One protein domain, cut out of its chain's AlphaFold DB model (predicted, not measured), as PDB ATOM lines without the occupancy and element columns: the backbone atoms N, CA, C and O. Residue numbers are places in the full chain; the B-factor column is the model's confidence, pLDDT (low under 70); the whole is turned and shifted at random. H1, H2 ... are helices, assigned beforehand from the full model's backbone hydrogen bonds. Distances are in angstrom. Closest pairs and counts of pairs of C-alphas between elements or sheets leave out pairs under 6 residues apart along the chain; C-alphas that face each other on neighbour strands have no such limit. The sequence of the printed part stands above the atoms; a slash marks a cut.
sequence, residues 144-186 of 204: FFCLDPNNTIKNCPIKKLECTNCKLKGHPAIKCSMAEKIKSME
ATOM      1  N   PHE A 144     -16.003 -21.263  27.452       77.06
ATOM      2  CA  PHE A 144     -15.796 -21.927  26.157       77.06
ATOM      3  C   PHE A 144     -15.741 -23.460  26.244       77.06
ATOM      4  O   PHE A 144     -15.896 -24.129  25.228       77.06
ATOM      5  N   PHE A 145     -15.501 -24.012  27.437       79.88
ATOM      6  CA  PHE A 145     -15.381 -25.451  27.649       79.88
ATOM      7  C   PHE A 145     -16.701 -26.113  28.058       79.88
ATOM      8  O   PHE A 145     -17.121 -27.082  27.434       79.88
ATOM      9  N   CYS A 146     -17.353 -25.611  29.112       80.50
ATOM     10  CA  CYS A 146     -18.572 -26.213  29.662       80.50
ATOM     11  C   CYS A 146     -19.851 -25.419  29.382       80.50
ATOM     12  O   CYS A 146     -20.921 -25.862  29.782       80.50
ATOM     13  N   LEU A 147     -19.742 -24.266  28.715       80.75
ATOM     14  CA  LEU A 147     -20.840 -23.342  28.399       80.75
ATOM     15  C   LEU A 147     -21.587 -22.796  29.625       80.75
ATOM     16  O   LEU A 147     -22.659 -22.216  29.482       80.75
ATOM     17  N   ASP A 148     -21.011 -22.925  30.819       81.25
ATOM     18  CA  ASP A 148     -21.577 -22.388  32.055       81.25
ATOM     19  C   ASP A 148     -21.263 -20.878  32.154       81.25
ATOM     20  O   ASP A 148     -20.119 -20.481  31.907       81.25
ATOM     21  N   PRO A 149     -22.252 -20.013  32.446       79.25
ATOM     22  CA  PRO A 149     -22.030 -18.577  32.629       79.25
ATOM     23  C   PRO A 149     -21.219 -18.219  33.885       79.25
ATOM     24  O   PRO A 149     -20.626 -17.143  33.930       79.25
ATOM     25  N   ASN A 150     -21.176 -19.089  34.898       82.62
ATOM     26  CA  ASN A 150     -20.627 -18.765  36.218       82.62
ATOM     27  C   ASN A 150     -19.113 -18.967  36.329       82.62
ATOM     28  O   ASN A 150     -18.502 -18.595  37.330       82.62
ATOM     29  N   ASN A 151     -18.487 -19.580  35.327       80.12
ATOM     30  CA  ASN A 151     -17.063 -19.867  35.349       80.12
ATOM     31  C   ASN A 151     -16.375 -19.458  34.045       80.12
ATOM     32  O   ASN A 151     -16.976 -19.264  32.992       80.12
ATOM     33  N   THR A 152     -15.058 -19.313  34.127       80.06
ATOM     34  CA  THR A 152     -14.193 -19.091  32.968       80.06
ATOM     35  C   THR A 152     -13.477 -20.388  32.609       80.06
ATOM     36  O   THR A 152     -13.466 -21.343  33.388       80.06
ATOM     37  N   ILE A 153     -12.803 -20.430  31.456       77.25
ATOM     38  CA  ILE A 153     -12.010 -21.608  31.070       77.25
ATOM     39  C   ILE A 153     -10.897 -21.929  32.083       77.25
ATOM     40  O   ILE A 153     -10.574 -23.100  32.287       77.25
ATOM     41  N   LYS A 154     -10.343 -20.905  32.752       79.75
ATOM     42  CA  LYS A 154      -9.299 -21.046  33.781       79.75
ATOM     43  C   LYS A 154      -9.842 -21.725  35.043       79.75
ATOM     44  O   LYS A 154      -9.181 -22.592  35.612       79.75
ATOM     45  N   ASN A 155     -11.083 -21.401  35.411       82.31
ATOM     46  CA  ASN A 155     -11.747 -21.901  36.617       82.31
ATOM     47  C   ASN A 155     -12.800 -22.983  36.321       82.31
ATOM     48  O   ASN A 155     -13.658 -23.260  37.155       82.31
ATOM     49  N   CYS A 156     -12.759 -23.605  35.140       82.25
ATOM     50  CA  CYS A 156     -13.738 -24.612  34.752       82.25
ATOM     51  C   CYS A 156     -13.521 -25.919  35.547       82.25
ATOM     52  O   CYS A 156     -12.449 -26.525  35.430       82.25
ATOM     53  N   PRO A 157     -14.522 -26.411  36.303       84.19
ATOM     54  CA  PRO A 157     -14.392 -27.624  37.105       84.19
ATOM     55  C   PRO A 157     -14.279 -28.868  36.217       84.19
ATOM     56  O   PRO A 157     -13.471 -29.751  36.490       84.19
ATOM     57  N   ILE A 158     -14.997 -28.900  35.087       85.06
ATOM     58  CA  ILE A 158     -14.969 -30.033  34.146       85.06
ATOM     59  C   ILE A 158     -13.582 -30.192  33.516       85.06
ATOM     60  O   ILE A 158     -13.135 -31.308  33.278       85.06
ATOM     61  N   LYS A 159     -12.858 -29.089  33.290       81.38
ATOM     62  CA  LYS A 159     -11.502 -29.134  32.728       81.38
ATOM     63  C   LYS A 159     -10.524 -29.887  33.640       81.38
ATOM     64  O   LYS A 159      -9.612 -30.544  33.139       81.38
ATOM     65  N   LYS A 160     -10.715 -29.783  34.958       81.00
ATOM     66  CA  LYS A 160      -9.895 -30.449  35.982       81.00
ATOM     67  C   LYS A 160     -10.422 -31.838  36.357       81.00
ATOM     68  O   LYS A 160      -9.644 -32.631  36.876       81.00
ATOM     69  N   LEU A 161     -11.697 -32.120  36.080       85.50
ATOM     70  CA  LEU A 161     -12.342 -33.398  36.359       85.50
ATOM     71  C   LEU A 161     -11.637 -34.537  35.619       85.50
ATOM     72  O   LEU A 161     -11.484 -34.489  34.395       85.50
ATOM     73  N   GLU A 162     -11.236 -35.553  36.374       86.06
ATOM     74  CA  GLU A 162     -10.674 -36.795  35.858       86.06
ATOM     75  C   GLU A 162     -11.788 -37.817  35.628       86.06
ATOM     76  O   GLU A 162     -12.637 -38.054  36.488       86.06
ATOM     77  N   CYS A 163     -11.805 -38.398  34.435       85.75
ATOM     78  CA  CYS A 163     -12.787 -39.394  34.061       85.75
ATOM     79  C   CYS A 163     -12.473 -40.738  34.723       85.75
ATOM     80  O   CYS A 163     -11.401 -41.293  34.511       85.75
ATOM     81  N   THR A 164     -13.433 -41.329  35.432       86.00
ATOM     82  CA  THR A 164     -13.259 -42.655  36.050       86.00
ATOM     83  C   THR A 164     -13.072 -43.785  35.028       86.00
ATOM     84  O   THR A 164     -12.445 -44.789  35.346       86.00
ATOM     85  N   ASN A 165     -13.560 -43.622  33.789       86.00
ATOM     86  CA  ASN A 165     -13.516 -44.660  32.748       86.00
ATOM     87  C   ASN A 165     -12.198 -44.711  31.957       86.00
ATOM     88  O   ASN A 165     -11.828 -45.780  31.475       86.00
ATOM     89  N   CYS A 166     -11.515 -43.576  31.773       84.69
ATOM     90  CA  CYS A 166     -10.271 -43.501  30.988       84.69
ATOM     91  C   CYS A 166      -9.128 -42.759  31.697       84.69
ATOM     92  O   CYS A 166      -8.065 -42.582  31.115       84.69
ATOM     93  N   LYS A 167      -9.337 -42.274  32.928       83.94
ATOM     94  CA  LYS A 167      -8.359 -41.503  33.721       83.94
ATOM     95  C   LYS A 167      -7.840 -40.226  33.033       83.94
ATOM     96  O   LYS A 167      -6.867 -39.613  33.466       83.94
ATOM     97  N   LEU A 168      -8.485 -39.780  31.949       82.81
ATOM     98  CA  LEU A 168      -8.154 -38.528  31.265       82.81
ATOM     99  C   LEU A 168      -8.960 -37.360  31.845       82.81
ATOM    100  O   LEU A 168     -10.107 -37.514  32.261       82.81
ATOM    101  N   LYS A 169      -8.357 -36.165  31.832       84.56
ATOM    102  CA  LYS A 169      -8.977 -34.927  32.328       84.56
ATOM    103  C   LYS A 169      -9.739 -34.171  31.243       84.56
ATOM    104  O   LYS A 169      -9.228 -33.979  30.131       84.56
ATOM    105  N   GLY A 170     -10.896 -33.621  31.608       82.38
ATOM    106  CA  GLY A 170     -11.681 -32.729  30.749       82.38
ATOM    107  C   GLY A 170     -13.056 -33.252  30.337       82.38
ATOM    108  O   GLY A 170     -13.728 -32.593  29.554       82.38
ATOM    109  N   HIS A 171     -13.509 -34.404  30.820       83.12
ATOM    110  CA  HIS A 171     -14.869 -34.866  30.539       83.12
ATOM    111  C   HIS A 171     -15.420 -35.706  31.699       83.12
ATOM    112  O   HIS A 171     -14.652 -36.367  32.398       83.12
ATOM    113  N   PRO A 172     -16.747 -35.702  31.922       82.62
ATOM    114  CA  PRO A 172     -17.376 -36.618  32.865       82.62
ATOM    115  C   PRO A 172     -17.411 -38.040  32.293       82.62
ATOM    116  O   PRO A 172     -17.543 -38.216  31.083       82.62
ATOM    117  N   ALA A 173     -17.387 -39.056  33.161       81.31
ATOM    118  CA  ALA A 173     -17.378 -40.470  32.763       81.31
ATOM    119  C   ALA A 173     -18.527 -40.862  31.818       81.31
ATOM    120  O   ALA A 173     -18.332 -41.653  30.899       81.31
ATOM    121  N   ILE A 174     -19.690 -40.227  31.989       82.94
ATOM    122  CA  ILE A 174     -20.885 -40.410  31.151       82.94
ATOM    123  C   ILE A 174     -20.633 -40.006  29.686       82.94
ATOM    124  O   ILE A 174     -21.220 -40.582  28.779       82.94
ATOM    125  N   LYS A 175     -19.755 -39.025  29.436       82.19
ATOM    126  CA  LYS A 175     -19.407 -38.537  28.088       82.19
ATOM    127  C   LYS A 175     -18.081 -39.109  27.572       82.19
ATOM    128  O   LYS A 175     -17.544 -38.591  26.598       82.19
ATOM    129  N   CYS A 176     -17.538 -40.131  28.231       84.81
ATOM    130  CA  CYS A 176     -16.276 -40.739  27.833       84.81
ATOM    131  C   CYS A 176     -16.443 -41.488  26.509       84.81
ATOM    132  O   CYS A 176     -17.239 -42.422  26.405       84.81
ATOM    133  N   SER A 177     -15.688 -41.083  25.491       85.44
ATOM    134  CA  SER A 177     -15.711 -41.753  24.193       85.44
ATOM    135  C   SER A 177     -14.804 -42.987  24.176       85.44
ATOM    136  O   SER A 177     -13.755 -43.024  24.822       85.44
ATOM    137  N   MET A 178     -15.147 -43.986  23.357       81.81
ATOM    138  CA  MET A 178     -14.293 -45.166  23.155       81.81
ATOM    139  C   MET A 178     -12.886 -44.780  22.663       81.81
ATOM    140  O   MET A 178     -11.899 -45.381  23.067       81.81
ATOM    141  N   ALA A 179     -12.775 -43.723  21.851       79.75
ATOM    142  CA  ALA A 179     -11.491 -43.204  21.387       79.75
ATOM    143  C   ALA A 179     -10.616 -42.660  22.531       79.75
ATOM    144  O   ALA A 179      -9.401 -42.830  22.513       79.75
ATOM    145  N   GLU A 180     -11.209 -42.007  23.532       80.19
ATOM    146  CA  GLU A 180     -10.481 -41.553  24.723       80.19
ATOM    147  C   GLU A 180     -10.049 -42.728  25.596       80.19
ATOM    148  O   GLU A 180      -8.928 -42.729  26.103       80.19
ATOM    149  N   LYS A 181     -10.898 -43.755  25.704       80.25
ATOM    150  CA  LYS A 181     -10.555 -45.004  26.383       80.25
ATOM    151  C   LYS A 181      -9.358 -45.690  25.715       80.25
ATOM    152  O   LYS A 181      -8.394 -46.004  26.402       80.25
ATOM    153  N   ILE A 182      -9.351 -45.815  24.387       81.12
ATOM    154  CA  ILE A 182      -8.223 -46.393  23.635       81.12
ATOM    155  C   ILE A 182      -6.937 -45.580  23.845       81.12
ATOM    156  O   ILE A 182      -5.915 -46.141  24.224       81.12
ATOM    157  N   LYS A 183      -7.004 -44.248  23.732       77.56
ATOM    158  CA  LYS A 183      -5.851 -43.363  23.994       77.56
ATOM    159  C   LYS A 183      -5.283 -43.482  25.405       77.56
ATOM    160  O   LYS A 183      -4.106 -43.195  25.611       77.56
ATOM    161  N   SER A 184      -6.120 -43.819  26.386       73.25
ATOM    162  CA  SER A 184      -5.657 -44.039  27.757       73.25
ATOM    163  C   SER A 184      -4.901 -45.359  27.920       73.25
ATOM    164  O   SER A 184      -4.011 -45.431  28.757       73.25
ATOM    165  N   MET A 185      -5.204 -46.360  27.085       74.31
ATOM    166  CA  MET A 185      -4.529 -47.664  27.065       74.31
ATOM    167  C   MET A 185      -3.217 -47.628  26.265       74.31
ATOM    168  O   MET A 185      -2.276 -48.324  26.614       74.31
ATOM    169  N   GLU A 186      -3.108 -46.776  25.240       69.81
ATOM    170  CA  GLU A 186      -1.898 -46.623  24.401       69.81
ATOM    171  C   GLU A 186      -0.675 -46.017  25.134       69.81
ATOM    172  O   GLU A 186       0.339 -45.716  24.505       69.81
TER     173      GLU A 186
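What this domain is: This is residues 144 to 186 of the 204 residues of an uncharacterized protein of Brachionus plicatilis (UniProt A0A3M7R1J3). This domain has little regular structure: it is a rod built mostly of loops, with the looped stretch 144 to 156 at one end, the short helix H1 after it, the winding stretch 161 to 177 next, and helix H2 at the other end. The printed part has 43 residues with two named helices, H1 then H2, and no named strand; the class is all helix, with 12 residues in named elements. It is only just loose, close to compact, with a radius of gyration of the C-alphas of 11.3 A and spans of 34 by 15 by 15 A.

Where its parts are: Start at C-alpha 144, at (-15.796, -21.927, 26.157). H1, residues 157 to 160, begins at C-alpha 157, at (-14.392, -27.624, 37.105). H2, residues 178 to 185, runs 10.8 A to C-alpha 185 at (-4.529, -47.664, 27.065).

How they stand to each other: H1 and H2 are apart. In H2 every O i to N i+4 pair is within hydrogen-bond range; H1 is too short for such a pair.

The domain as a whole: The C-alphas farthest apart, Asn 150 and Glu 186, are 35.6 A apart. The printed part has no cut. The link from H1 to H2, 17 residues, is long. Residue 186 has pLDDT under 70.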